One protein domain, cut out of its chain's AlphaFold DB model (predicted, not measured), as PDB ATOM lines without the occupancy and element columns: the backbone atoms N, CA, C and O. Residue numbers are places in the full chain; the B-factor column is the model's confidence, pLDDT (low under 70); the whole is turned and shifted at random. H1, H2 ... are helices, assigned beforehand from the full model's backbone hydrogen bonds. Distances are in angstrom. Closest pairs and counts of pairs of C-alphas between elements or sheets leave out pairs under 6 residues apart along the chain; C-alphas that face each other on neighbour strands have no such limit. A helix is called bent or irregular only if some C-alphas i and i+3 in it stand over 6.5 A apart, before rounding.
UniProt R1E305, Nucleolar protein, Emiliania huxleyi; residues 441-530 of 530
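Overview. This is residues 441 to 530 of the 530 residues of the protein "Nucleolar protein" of Emiliania huxleyi (UniProt R1E305). Look first for a helical hairpin, the long H4 and H5 side by side and running opposite ways, with H2 crossing over one side of it about perpendicular to both. H3 follows from H2 and runs by H5, while the short H1 lies near the last residues of H3. The printed part has 90 residues, with five named helices in the order H1, H2, H3, H4, H5 and no named strand; its class is all helix. It is compact, with a radius of gyration of the C-alphas of 12.4 A, and its C-alphas span 34 by 30 by 21 A.

Along the chain. Find C-alpha 491 at (-3.938, 37.706, 30.230); from there H4, the longest helix, runs over residues 491 to 509, 26.3 A, with a kink of 35 degrees near residue 499. H5 covers residues 512 to 527, 23.4 A, and you find its last C-alpha at (-11.027, 43.666, 41.928). H2 is residues 454 to 469, 22.5 A, starting with C-alpha 454 at (12.142, 47.813, 23.383). H3 is residues 472 to 483, 16.1 A, and H1 is residues 441 to 446, 10.6 A. H5 is irregular, with C-alphas 513 and 516 at 7.1 A; H1 and H4 are only just irregular, with C-alphas 443 and 446 at 6.8 A and C-alphas 501 and 504 at 6.6 A.

Arrangement. Begin at the hairpin of H4 and H5, which touch at a shallow tilt of 23 degrees, opposite ways; their closest C-alphas, Val 507 and Ala 515, are 6.0 A apart. H2 touches H4 with residues 457 to 464 alone, about perpendicular at 84 degrees, the closest C-alphas being Gln 461 and Leu 503 at 6.6 A. With residues 465 to 469 alone it touches H5, about perpendicular at 88 degrees, C-alphas Leu 468 and Pro 517 closest at 5.8 A. H3 touches H5 with residues 479 to 483 alone, the same way at a shallow tilt of 34 degrees, only just short of steep; the closest C-alphas are Cys 483 and Leu 525, 6.8 A. H1 and H3 only just touch, with 3 pairs of C-alphas within 8 A, Val 441 and Leu 482 closest at 6.4 A. H1 and H5 are apart. In H2 and H3 every O i to N i+4 pair is within hydrogen-bond range, against 12 of 15 in H4, 10 of 12 in H5 and 0 of 2 in H1, where 2 of 3 O i to N i+3 pairs are.

Size, cuts and confidence. The C-alphas of Glu 486 and Lys 509 are the two farthest apart, 34.8 A. The printed part has no cut and no long link. Look for pLDDT under 70 at residues 485 to 489, 509 to 511 and 526 to 530, the last of these the chain's last residue; the mean of the printed part is 78.7.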
ATOM      1  N   VAL A 441     -10.721  40.675  22.872       86.38
ATOM      2  CA  VAL A 441      -9.495  40.829  23.680       86.38
ATOM      3  C   VAL A 441      -8.515  39.663  23.519       86.38
ATOM      4  O   VAL A 441      -7.325  39.820  23.771       86.38
ATOM      5  N   ASP A 442      -8.983  38.529  22.991       85.62
ATOM      6  CA  ASP A 442      -8.176  37.359  22.634       85.62
ATOM      7  C   ASP A 442      -6.974  37.683  21.748       85.62
ATOM      8  O   ASP A 442      -5.979  36.959  21.767       85.62
ATOM      9  N   VAL A 443      -7.040  38.767  20.966       86.94
ATOM     10  CA  VAL A 443      -5.916  39.200  20.127       86.94
ATOM     11  C   VAL A 443      -4.655  39.467  20.957       86.94
ATOM     12  O   VAL A 443      -3.550  39.259  20.466       86.94
ATOM     13  N   LEU A 444      -4.809  39.834  22.230       86.62
ATOM     14  CA  LEU A 444      -3.722  40.125  23.161       86.62
ATOM     15  C   LEU A 444      -3.080  38.869  23.778       86.62
ATOM     16  O   LEU A 444      -1.998  38.961  24.351       86.62
ATOM     17  N   LYS A 445      -3.697  37.685  23.647       84.38
ATOM     18  CA  LYS A 445      -3.223  36.438  24.288       84.38
ATOM     19  C   LYS A 445      -1.859  35.966  23.780       84.38
ATOM     20  O   LYS A 445      -1.126  35.309  24.507       84.38
ATOM     21  N   VAL A 446      -1.503  36.299  22.539       85.12
ATOM     22  CA  VAL A 446      -0.210  35.912  21.944       85.12
ATOM     23  C   VAL A 446       0.971  36.708  22.520       85.12
ATOM     24  O   VAL A 446       2.131  36.365  22.288       85.12
ATOM     25  N   VAL A 447       0.694  37.789  23.252       84.94
ATOM     26  CA  VAL A 447       1.709  38.718  23.744       84.94
ATOM     27  C   VAL A 447       2.355  38.166  25.008       84.94
ATOM     28  O   VAL A 447       1.700  37.911  26.016       84.94
ATOM     29  N   ARG A 448       3.680  38.029  24.974       83.31
ATOM     30  CA  ARG A 448       4.481  37.654  26.142       83.31
ATOM     31  C   ARG A 448       4.784  38.900  26.975       83.31
ATOM     32  O   ARG A 448       5.824  39.520  26.809       83.31
ATOM     33  N   TRP A 449       3.879  39.259  27.884       82.50
ATOM     34  CA  TRP A 449       3.984  40.479  28.706       82.50
ATOM     35  C   TRP A 449       5.239  40.557  29.594       82.50
ATOM     36  O   TRP A 449       5.666  41.647  29.972       82.50
ATOM     37  N   HIS A 450       5.848  39.414  29.918       78.00
ATOM     38  CA  HIS A 450       7.057  39.348  30.739       78.00
ATOM     39  C   HIS A 450       8.328  39.731  29.964       78.00
ATOM     40  O   HIS A 450       9.182  40.416  30.533       78.00
ATOM     41  N   ASP A 451       8.413  39.356  28.684       79.94
ATOM     42  CA  ASP A 451       9.597  39.458  27.823       79.94
ATOM     43  C   ASP A 451       9.258  40.251  26.551       79.94
ATOM     44  O   ASP A 451       8.927  39.698  25.499       79.94
ATOM     45  N   LEU A 452       9.257  41.580  26.694       83.00
ATOM     46  CA  LEU A 452       8.985  42.523  25.613       83.00
ATOM     47  C   LEU A 452      10.284  43.203  25.189       83.00
ATOM     48  O   LEU A 452      11.000  43.763  26.021       83.00
ATOM     49  N   THR A 453      10.539  43.212  23.884       84.56
ATOM     50  CA  THR A 453      11.605  44.012  23.274       84.56
ATOM     51  C   THR A 453      11.314  45.505  23.425       84.56
ATOM     52  O   THR A 453      10.180  45.912  23.685       84.56
ATOM     53  N   GLU A 454      12.321  46.360  23.239       81.00
ATOM     54  CA  GLU A 454      12.142  47.813  23.383       81.00
ATOM     55  C   GLU A 454      11.118  48.382  22.388       81.00
ATOM     56  O   GLU A 454      10.278  49.206  22.758       81.00
ATOM     57  N   ARG A 455      11.111  47.874  21.148       79.00
ATOM     58  CA  ARG A 455      10.123  48.245  20.122       79.00
ATOM     59  C   ARG A 455       8.722  47.732  20.456       79.00
ATOM     60  O   ARG A 455       7.749  48.467  20.284       79.00
ATOM     61  N   ALA A 456       8.601  46.512  20.984       85.88
ATOM     62  CA  ALA A 456       7.316  45.993  21.446       85.88
ATOM     63  C   ALA A 456       6.788  46.777  22.658       85.88
ATOM     64  O   ALA A 456       5.601  47.095  22.706       85.88
ATOM     65  N   ARG A 457       7.654  47.152  23.609       85.94
ATOM     66  CA  ARG A 457       7.292  48.008  24.749       85.94
ATOM     67  C   ARG A 457       6.721  49.338  24.265       85.94
ATOM     68  O   ARG A 457       5.639  49.712  24.706       85.94
ATOM     69  N   PHE A 458       7.400  50.002  23.330       84.94
ATOM     70  CA  PHE A 458       6.919  51.242  22.719       84.94
ATOM     71  C   PHE A 458       5.543  51.064  22.061       84.94
ATOM     72  O   PHE A 458       4.621  51.829  22.338       84.94
ATOM     73  N   PHE A 459       5.368  50.017  21.249       89.00
ATOM     74  CA  PHE A 459       4.089  49.708  20.606       89.00
ATOM     75  C   PHE A 459       2.944  49.591  21.624       89.00
ATOM     76  O   PHE A 459       1.890  50.213  21.464       89.00
ATOM     77  N   TRP A 460       3.154  48.822  22.696       90.25
ATOM     78  CA  TRP A 460       2.135  48.621  23.726       90.25
ATOM     79  C   TRP A 460       1.908  49.873  24.572       90.25
ATOM     80  O   TRP A 460       0.764  50.159  24.910       90.25
ATOM     81  N   GLN A 461       2.942  50.669  24.854       85.94
ATOM     82  CA  GLN A 461       2.786  51.965  25.521       85.94
ATOM     83  C   GLN A 461       1.879  52.902  24.719       85.94
ATOM     84  O   GLN A 461       0.939  53.452  25.290       85.94
ATOM     85  N   VAL A 462       2.093  53.024  23.404       87.00
ATOM     86  CA  VAL A 462       1.217  53.813  22.520       87.00
ATOM     87  C   VAL A 462      -0.209  53.271  22.560       87.00
ATOM     88  O   VAL A 462      -1.147  54.032  22.776       87.00
ATOM     89  N   CYS A 463      -0.375  51.954  22.408       90.31
ATOM     90  CA  CYS A 463      -1.693  51.323  22.398       90.31
ATOM     91  C   CYS A 463      -2.470  51.605  23.694       90.31
ATOM     92  O   CYS A 463      -3.602  52.075  23.642       90.31
ATOM     93  N   PHE A 464      -1.861  51.379  24.860       87.94
ATOM     94  CA  PHE A 464      -2.528  51.597  26.144       87.94
ATOM     95  C   PHE A 464      -2.734  53.075  26.479       87.94
ATOM     96  O   PHE A 464      -3.740  53.396  27.103       87.94
ATOM     97  N   CYS A 465      -1.853  53.984  26.054       85.50
ATOM     98  CA  CYS A 465      -2.100  55.420  26.226       85.50
ATOM     99  C   CYS A 465      -3.352  55.865  25.459       85.50
ATOM    100  O   CYS A 465      -4.168  56.599  26.007       85.50
ATOM    101  N   GLU A 466      -3.549  55.362  24.240       86.62
ATOM    102  CA  GLU A 466      -4.762  55.623  23.452       86.62
ATOM    103  C   GLU A 466      -6.009  54.987  24.082       86.62
ATOM    104  O   GLU A 466      -7.072  55.602  24.106       86.62
ATOM    105  N   LEU A 467      -5.889  53.783  24.659       87.19
ATOM    106  CA  LEU A 467      -6.984  53.154  25.410       87.19
ATOM    107  C   LEU A 467      -7.376  53.967  26.654       87.19
ATOM    108  O   LEU A 467      -8.560  54.093  26.953       87.19
ATOM    109  N   LEU A 468      -6.397  54.510  27.380       85.44
ATOM    110  CA  LEU A 468      -6.620  55.306  28.592       85.44
ATOM    111  C   LEU A 468      -7.149  56.713  28.292       85.44
ATOM    112  O   LEU A 468      -7.843  57.284  29.129       85.44
ATOM    113  N   ALA A 469      -6.822  57.266  27.123       86.38
ATOM    114  CA  ALA A 469      -7.339  58.551  26.660       86.38
ATOM    115  C   ALA A 469      -8.802  58.473  26.178       86.38
ATOM    116  O   ALA A 469      -9.445  59.506  25.984       86.38
ATOM    117  N   ALA A 470      -9.330  57.265  25.969       86.06
ATOM    118  CA  ALA A 470     -10.683  57.047  25.481       86.06
ATOM    119  C   ALA A 470     -11.763  57.377  26.533       86.06
ATOM    120  O   ALA A 470     -11.493  57.373  27.738       86.06
ATOM    121  N   PRO A 471     -13.020  57.615  26.105       83.81
ATOM    122  CA  PRO A 471     -14.120  57.861  27.024       83.81
ATOM    123  C   PRO A 471     -14.339  56.683  27.975       83.81
ATOM    124  O   PRO A 471     -14.275  55.514  27.582       83.81
ATOM    125  N   GLU A 472     -14.702  56.997  29.218       79.94
ATOM    126  CA  GLU A 472     -14.862  56.023  30.301       79.94
ATOM    127  C   GLU A 472     -15.797  54.859  29.945       79.94
ATOM    128  O   GLU A 472     -15.513  53.706  30.263       79.94
ATOM    129  N   ALA A 473     -16.895  55.141  29.240       83.75
ATOM    130  CA  ALA A 473     -17.855  54.122  28.833       83.75
ATOM    131  C   ALA A 473     -17.248  53.075  27.881       83.75
ATOM    132  O   ALA A 473     -17.651  51.913  27.904       83.75
ATOM    133  N   GLU A 474     -16.302  53.471  27.027       85.25
ATOM    134  CA  GLU A 474     -15.645  52.558  26.088       85.25
ATOM    135  C   GLU A 474     -14.577  51.724  26.787       85.25
ATOM    136  O   GLU A 474     -14.539  50.502  26.620       85.25
ATOM    137  N   LEU A 475     -13.777  52.372  27.638       84.12
ATOM    138  CA  LEU A 475     -12.777  51.702  28.458       84.12
ATOM    139  C   LEU A 475     -13.427  50.692  29.416       84.12
ATOM    140  O   LEU A 475     -12.958  49.563  29.523       84.12
ATOM    141  N   GLY A 476     -14.552  51.045  30.044       83.25
ATOM    142  CA  GLY A 476     -15.289  50.153  30.942       83.25
ATOM    143  C   GLY A 476     -15.747  48.861  30.258       83.25
ATOM    144  O   GLY A 476     -15.583  47.779  30.818       83.25
ATOM    145  N   ARG A 477     -16.239  48.934  29.012       85.00
ATOM    146  CA  ARG A 477     -16.599  47.732  28.232       85.00
ATOM    147  C   ARG A 477     -15.390  46.842  27.958       85.00
ATOM    148  O   ARG A 477     -15.504  45.620  28.044       85.00
ATOM    149  N   LEU A 478     -14.246  47.445  27.640       85.00
ATOM    150  CA  LEU A 478     -13.005  46.706  27.426       85.00
ATOM    151  C   LEU A 478     -12.542  46.008  28.711       85.00
ATOM    152  O   LEU A 478     -12.147  44.848  28.658       85.00
ATOM    153  N   VAL A 479     -12.634  46.679  29.861       83.75
ATOM    154  CA  VAL A 479     -12.282  46.100  31.166       83.75
ATOM    155  C   VAL A 479     -13.182  44.918  31.507       83.75
ATOM    156  O   VAL A 479     -12.673  43.860  31.863       83.75
ATOM    157  N   VAL A 480     -14.497  45.040  31.310       84.94
ATOM    158  CA  VAL A 480     -15.428  43.914  31.497       84.94
ATOM    159  C   VAL A 480     -15.053  42.734  30.596       84.94
ATOM    160  O   VAL A 480     -15.033  41.596  31.058       84.94
ATOM    161  N   ALA A 481     -14.689  42.993  29.337       83.06
ATOM    162  CA  ALA A 481     -14.239  41.948  28.420       83.06
ATOM    163  C   ALA A 481     -12.904  41.307  28.846       83.06
ATOM    164  O   ALA A 481     -12.737  40.103  28.679       83.06
ATOM    165  N   LEU A 482     -11.967  42.076  29.412       80.69
ATOM    166  CA  LEU A 482     -10.699  41.569  29.961       80.69
ATOM    167  C   LEU A 482     -10.888  40.763  31.253       80.69
ATOM    168  O   LEU A 482     -10.095  39.868  31.534       80.69
ATOM    169  N   CYS A 483     -11.916  41.082  32.038       77.81
ATOM    170  CA  CYS A 483     -12.269  40.379  33.270       77.81
ATOM    171  C   CYS A 483     -13.164  39.152  33.035       77.81
ATOM    172  O   CYS A 483     -13.427  38.412  33.981       77.81
ATOM    173  N   ALA A 484     -13.643  38.927  31.809       79.00
ATOM    174  CA  ALA A 484     -14.465  37.768  31.490       79.00
ATOM    175  C   ALA A 484     -13.658  36.460  31.648       79.00
ATOM    176  O   ALA A 484     -12.503  36.405  31.225       79.00
ATOM    177  N   PRO A 485     -14.255  35.374  32.177       65.62
ATOM    178  CA  PRO A 485     -13.553  34.103  32.403       65.62
ATOM    179  C   PRO A 485     -13.032  33.461  31.104       65.62
ATOM    180  O   PRO A 485     -12.072  32.698  31.112       65.62
ATOM    181  N   GLU A 486     -13.634  33.807  29.964       63.84
ATOM    182  CA  GLU A 486     -13.235  33.355  28.624       63.84
ATOM    183  C   GLU A 486     -11.936  34.027  28.126       63.84
ATOM    184  O   GLU A 486     -11.229  33.509  27.246       63.84
ATOM    185  N   ALA A 487     -11.567  35.172  28.706       63.00
ATOM    186  CA  ALA A 487     -10.398  35.960  28.336       63.00
ATOM    187  C   ALA A 487      -9.095  35.399  28.940       63.00
ATOM    188  O   ALA A 487      -8.336  36.153  29.517       63.00
ATOM    189  N   ALA A 488      -8.836  34.093  28.761       58.34
ATOM    190  CA  ALA A 488      -7.654  33.303  29.167       58.34
ATOM    191  C   ALA A 488      -7.013  33.615  30.536       58.34
ATOM    192  O   ALA A 488      -6.530  34.717  30.796       58.34
ATOM    193  N   GLU A 489      -6.846  32.565  31.346       61.38
ATOM    194  CA  GLU A 489      -5.953  32.569  32.512       61.38
ATOM    195  C   GLU A 489      -4.614  33.259  32.192       61.38
ATOM    196  O   GLU A 489      -3.904  32.888  31.256       61.38
ATOM    197  N   GLY A 490      -4.289  34.305  32.953       70.31
ATOM    198  CA  GLY A 490      -3.014  35.019  32.871       70.31
ATOM    199  C   GLY A 490      -2.952  36.226  31.926       70.31
ATOM    200  O   GLY A 490      -1.995  36.997  32.029       70.31
ATOM    201  N   LEU A 491      -3.942  36.477  31.052       81.94
ATOM    202  CA  LEU A 491      -3.938  37.706  30.230       81.94
ATOM    203  C   LEU A 491      -4.105  38.950  31.110       81.94
ATOM    204  O   LEU A 491      -3.355  39.917  30.983       81.94
ATOM    205  N   ARG A 492      -5.069  38.898  32.027       80.12
ATOM    206  CA  ARG A 492      -5.339  39.966  32.991       80.12
ATOM    207  C   ARG A 492      -4.120  40.273  33.858       80.12
ATOM    208  O   ARG A 492      -3.742  41.435  33.981       80.12
ATOM    209  N   ASP A 493      -3.473  39.242  34.393       80.75
ATOM    210  CA  ASP A 493      -2.275  39.401  35.219       80.75
ATOM    211  C   ASP A 493      -1.112  39.969  34.406       80.75
ATOM    212  O   ASP A 493      -0.427  40.884  34.863       80.75
ATOM    213  N   GLY A 494      -0.936  39.506  33.164       82.25
ATOM    214  CA  GLY A 494       0.059  40.044  32.238       82.25
ATOM    215  C   GLY A 494      -0.142  41.533  31.947       82.25
ATOM    216  O   GLY A 494       0.811  42.311  32.033       82.25
ATOM    217  N   VAL A 495      -1.383  41.953  31.684       83.88
ATOM    218  CA  VAL A 495      -1.733  43.366  31.467       83.88
ATOM    219  C   VAL A 495      -1.531  44.190  32.743       83.88
ATOM    220  O   VAL A 495      -0.972  45.283  32.674       83.88
ATOM    221  N   CYS A 496      -1.900  43.668  33.915       82.19
ATOM    222  CA  CYS A 496      -1.648  44.312  35.208       82.19
ATOM    223  C   CYS A 496      -0.153  44.519  35.482       82.19
ATOM    224  O   CYS A 496       0.256  45.595  35.927       82.19
ATOM    225  N   VAL A 497       0.672  43.502  35.219       83.50
ATOM    226  CA  VAL A 497       2.131  43.577  35.376       83.50
ATOM    227  C   VAL A 497       2.717  44.605  34.414       83.50
ATOM    228  O   VAL A 497       3.529  45.433  34.829       83.50
ATOM    229  N   PHE A 498       2.275  44.609  33.154       85.12
ATOM    230  CA  PHE A 498       2.700  45.604  32.173       85.12
ATOM    231  C   PHE A 498       2.302  47.026  32.590       85.12
ATOM    232  O   PHE A 498       3.133  47.934  32.552       85.12
ATOM    233  N   ALA A 499       1.067  47.219  33.059       84.00
ATOM    234  CA  ALA A 499       0.580  48.518  33.506       84.00
ATOM    235  C   ALA A 499       1.407  49.076  34.676       84.00
ATOM    236  O   ALA A 499       1.825  50.233  34.633       84.00
ATOM    237  N   LYS A 500       1.726  48.241  35.671       82.44
ATOM    238  CA  LYS A 500       2.586  48.619  36.805       82.44
ATOM    239  C   LYS A 500       4.024  48.918  36.381       82.44
ATOM    240  O   LYS A 500       4.615  49.896  36.830       82.44
ATOM    241  N   ARG A 501       4.611  48.068  35.535       82.81
ATOM    242  CA  ARG A 501       6.036  48.157  35.184       82.81
ATOM    243  C   ARG A 501       6.331  49.269  34.180       82.81
ATOM    244  O   ARG A 501       7.356  49.927  34.306       82.81
ATOM    245  N   GLU A 502       5.459  49.467  33.193       80.69
ATOM    246  CA  GLU A 502       5.756  50.279  32.005       80.69
ATOM    247  C   GLU A 502       4.849  51.509  31.856       80.69
ATOM    248  O   GLU A 502       5.318  52.542  31.378       80.69
ATOM    249  N   LEU A 503       3.571  51.438  32.259       80.19
ATOM    250  CA  LEU A 503       2.623  52.554  32.099       80.19
ATOM    251  C   LEU A 503       2.640  53.513  33.289       80.19
ATOM    252  O   LEU A 503       2.667  54.725  33.099       80.19
ATOM    253  N   GLU A 504       2.674  53.003  34.517       80.12
ATOM    254  CA  GLU A 504       2.730  53.821  35.731       80.12
ATOM    255  C   GLU A 504       3.920  54.803  35.770       80.12
ATOM    256  O   GLU A 504       3.693  55.992  36.029       80.12
ATOM    257  N   PRO A 505       5.174  54.405  35.460       77.25
ATOM    258  CA  PRO A 505       6.278  55.363  35.397       77.25
ATOM    259  C   PRO A 505       6.132  56.375  34.251       77.25
ATOM    260  O   PRO A 505       6.596  57.507  34.389       77.25
ATOM    261  N   LEU A 506       5.483  55.998  33.146       73.44
ATOM    262  CA  LEU A 506       5.270  56.861  31.982       73.44
ATOM    263  C   LEU A 506       4.201  57.929  32.263       73.44
ATOM    264  O   LEU A 506       4.434  59.119  32.057       73.44
ATOM    265  N   VAL A 507       3.066  57.522  32.829       76.00
ATOM    266  CA  VAL A 507       1.959  58.405  33.228       76.00
ATOM    267  C   VAL A 507       2.404  59.392  34.311       76.00
ATOM    268  O   VAL A 507       2.111  60.584  34.227       76.00
ATOM    269  N   ARG A 508       3.198  58.942  35.293       72.94
ATOM    270  CA  ARG A 508       3.744  59.825  36.340       72.94
ATOM    271  C   ARG A 508       4.701  60.890  35.792       72.94
ATOM    272  O   ARG A 508       4.704  62.014  36.296       72.94
ATOM    273  N   LYS A 509       5.527  60.539  34.799       69.12
ATOM    274  CA  LYS A 509       6.565  61.428  34.255       69.12
ATOM    275  C   LYS A 509       6.035  62.393  33.202       69.12
ATOM    276  O   LYS A 509       6.391  63.566  33.262       69.12
ATOM    277  N   THR A 510       5.193  61.926  32.283       65.31
ATOM    278  CA  THR A 510       4.892  62.702  31.071       65.31
ATOM    279  C   THR A 510       3.411  62.973  30.831       65.31
ATOM    280  O   THR A 510       3.080  64.008  30.261       65.31
ATOM    281  N   ARG A 511       2.508  62.096  31.284       67.00
ATOM    282  CA  ARG A 511       1.061  62.191  31.015       67.00
ATOM    283  C   ARG A 511       0.232  62.084  32.291       67.00
ATOM    284  O   ARG A 511      -0.466  61.101  32.523       67.00
ATOM    285  N   ARG A 512       0.323  63.112  33.148       71.38
ATOM    286  CA  ARG A 512      -0.400  63.170  34.439       71.38
ATOM    287  C   ARG A 512      -1.925  63.161  34.277       71.38
ATOM    288  O   ARG A 512      -2.624  62.757  35.200       71.38
ATOM    289  N   ASP A 513      -2.424  63.568  33.113       76.31
ATOM    290  CA  ASP A 513      -3.827  63.484  32.694       76.31
ATOM    291  C   ASP A 513      -4.366  62.043  32.721       76.31
ATOM    292  O   ASP A 513      -5.520  61.818  33.080       76.31
ATOM    293  N   LEU A 514      -3.512  61.056  32.436       77.81
ATOM    294  CA  LEU A 514      -3.883  59.640  32.389       77.81
ATOM    295  C   LEU A 514      -3.763  58.926  33.748       77.81
ATOM    296  O   LEU A 514      -4.042  57.729  33.839       77.81
ATOM    297  N   ALA A 515      -3.391  59.633  34.822       77.50
ATOM    298  CA  ALA A 515      -3.206  59.039  36.150       77.50
ATOM    299  C   ALA A 515      -4.510  58.480  36.734       77.50
ATOM    300  O   ALA A 515      -4.525  57.364  37.258       77.50
ATOM    301  N   THR A 516      -5.612  59.222  36.603       80.44
ATOM    302  CA  THR A 516      -6.930  58.805  37.107       80.44
ATOM    303  C   THR A 516      -7.496  57.611  36.317       80.44
ATOM    304  O   THR A 516      -7.879  56.628  36.960       80.44
ATOM    305  N   PRO A 517      -7.494  57.612  34.962       79.56
ATOM    306  CA  PRO A 517      -7.851  56.432  34.166       79.56
ATOM    307  C   PRO A 517      -7.002  55.195  34.479       79.56
ATOM    308  O   PRO A 517      -7.548  54.101  34.619       79.56
ATOM    309  N   LEU A 518      -5.682  55.349  34.647       81.19
ATOM    310  CA  LEU A 518      -4.785  54.230  34.945       81.19
ATOM    311  C   LEU A 518      -5.051  53.630  36.331       81.19
ATOM    312  O   LEU A 518      -5.158  52.412  36.463       81.19
ATOM    313  N   ALA A 519      -5.194  54.466  37.363       79.88
ATOM    314  CA  ALA A 519      -5.475  53.999  38.721       79.88
ATOM    315  C   ALA A 519      -6.801  53.228  38.795       79.88
ATOM    316  O   ALA A 519      -6.917  52.242  39.525       79.88
ATOM    317  N   ARG A 520      -7.794  53.655  38.011       79.12
ATOM    318  CA  ARG A 520      -9.066  52.949  37.878       79.12
ATOM    319  C   ARG A 520      -8.923  51.636  37.122       79.12
ATOM    320  O   ARG A 520      -9.373  50.620  37.635       79.12
ATOM    321  N   LEU A 521      -8.242  51.633  35.976       81.38
ATOM    322  CA  LEU A 521      -7.953  50.410  35.225       81.38
ATOM    323  C   LEU A 521      -7.285  49.364  36.129       81.38
ATOM    324  O   LEU A 521      -7.695  48.211  36.151       81.38
ATOM    325  N   MET A 522      -6.297  49.773  36.926       80.06
ATOM    326  CA  MET A 522      -5.605  48.889  37.869       80.06
ATOM    327  C   MET A 522      -6.496  48.405  39.018       80.06
ATOM    328  O   MET A 522      -6.317  47.284  39.488       80.06
ATOM    329  N   ARG A 523      -7.445  49.229  39.477       80.44
ATOM    330  CA  ARG A 523      -8.428  48.836  40.492       80.44
ATOM    331  C   ARG A 523      -9.403  47.808  39.933       80.44
ATOM    332  O   ARG A 523      -9.589  46.768  40.552       80.44
ATOM    333  N   ASP A 524      -9.967  48.069  38.763       77.50
ATOM    334  CA  ASP A 524     -10.994  47.223  38.153       77.50
ATOM    335  C   ASP A 524     -10.384  45.896  37.663       77.50
ATOM    336  O   ASP A 524     -10.932  44.821  37.906       77.50
ATOM    337  N   LEU A 525      -9.166  45.938  37.107       73.88
ATOM    338  CA  LEU A 525      -8.370  44.742  36.826       73.88
ATOM    339  C   LEU A 525      -7.800  44.084  38.091       73.88
ATOM    340  O   LEU A 525      -7.292  42.973  37.999       73.88
ATOM    341  N   GLY A 526      -7.854  44.706  39.267       63.53
ATOM    342  CA  GLY A 526      -7.465  44.101  40.548       63.53
ATOM    343  C   GLY A 526      -8.643  43.454  41.284       63.53
ATOM    344  O   GLY A 526      -8.484  42.397  41.888       63.53
ATOM    345  N   ALA A 527      -9.837  44.034  41.163       54.75
ATOM    346  CA  ALA A 527     -11.027  43.666  41.928       54.75
ATOM    347  C   ALA A 527     -11.588  42.271  41.611       54.75
ATOM    348  O   ALA A 527     -12.173  41.649  42.481       54.75
ATOM    349  N   GLY A 528     -11.378  41.727  40.412       46.75
ATOM    350  CA  GLY A 528     -11.788  40.352  40.089       46.75
ATOM    351  C   GLY A 528     -10.839  39.243  40.580       46.75
ATOM    352  O   GLY A 528     -10.911  38.147  40.037       46.75
ATOM    353  N   VAL A 529      -9.827  39.531  41.421       41.31
ATOM    354  CA  VAL A 529      -8.924  38.496  42.005       41.31
ATOM    355  C   VAL A 529      -9.457  38.008  43.366       41.31
ATOM    356  O   VAL A 529      -8.809  37.203  44.024       41.31
ATOM    357  N   SER A 530     -10.623  38.483  43.814       30.25
ATOM    358  CA  SER A 530     -11.264  37.991  45.041       30.25
ATOM    359  C   SER A 530     -12.090  36.740  44.795       30.25
ATOM    360  O   SER A 530     -12.997  36.837  43.932       30.25
TER     361      SER A 530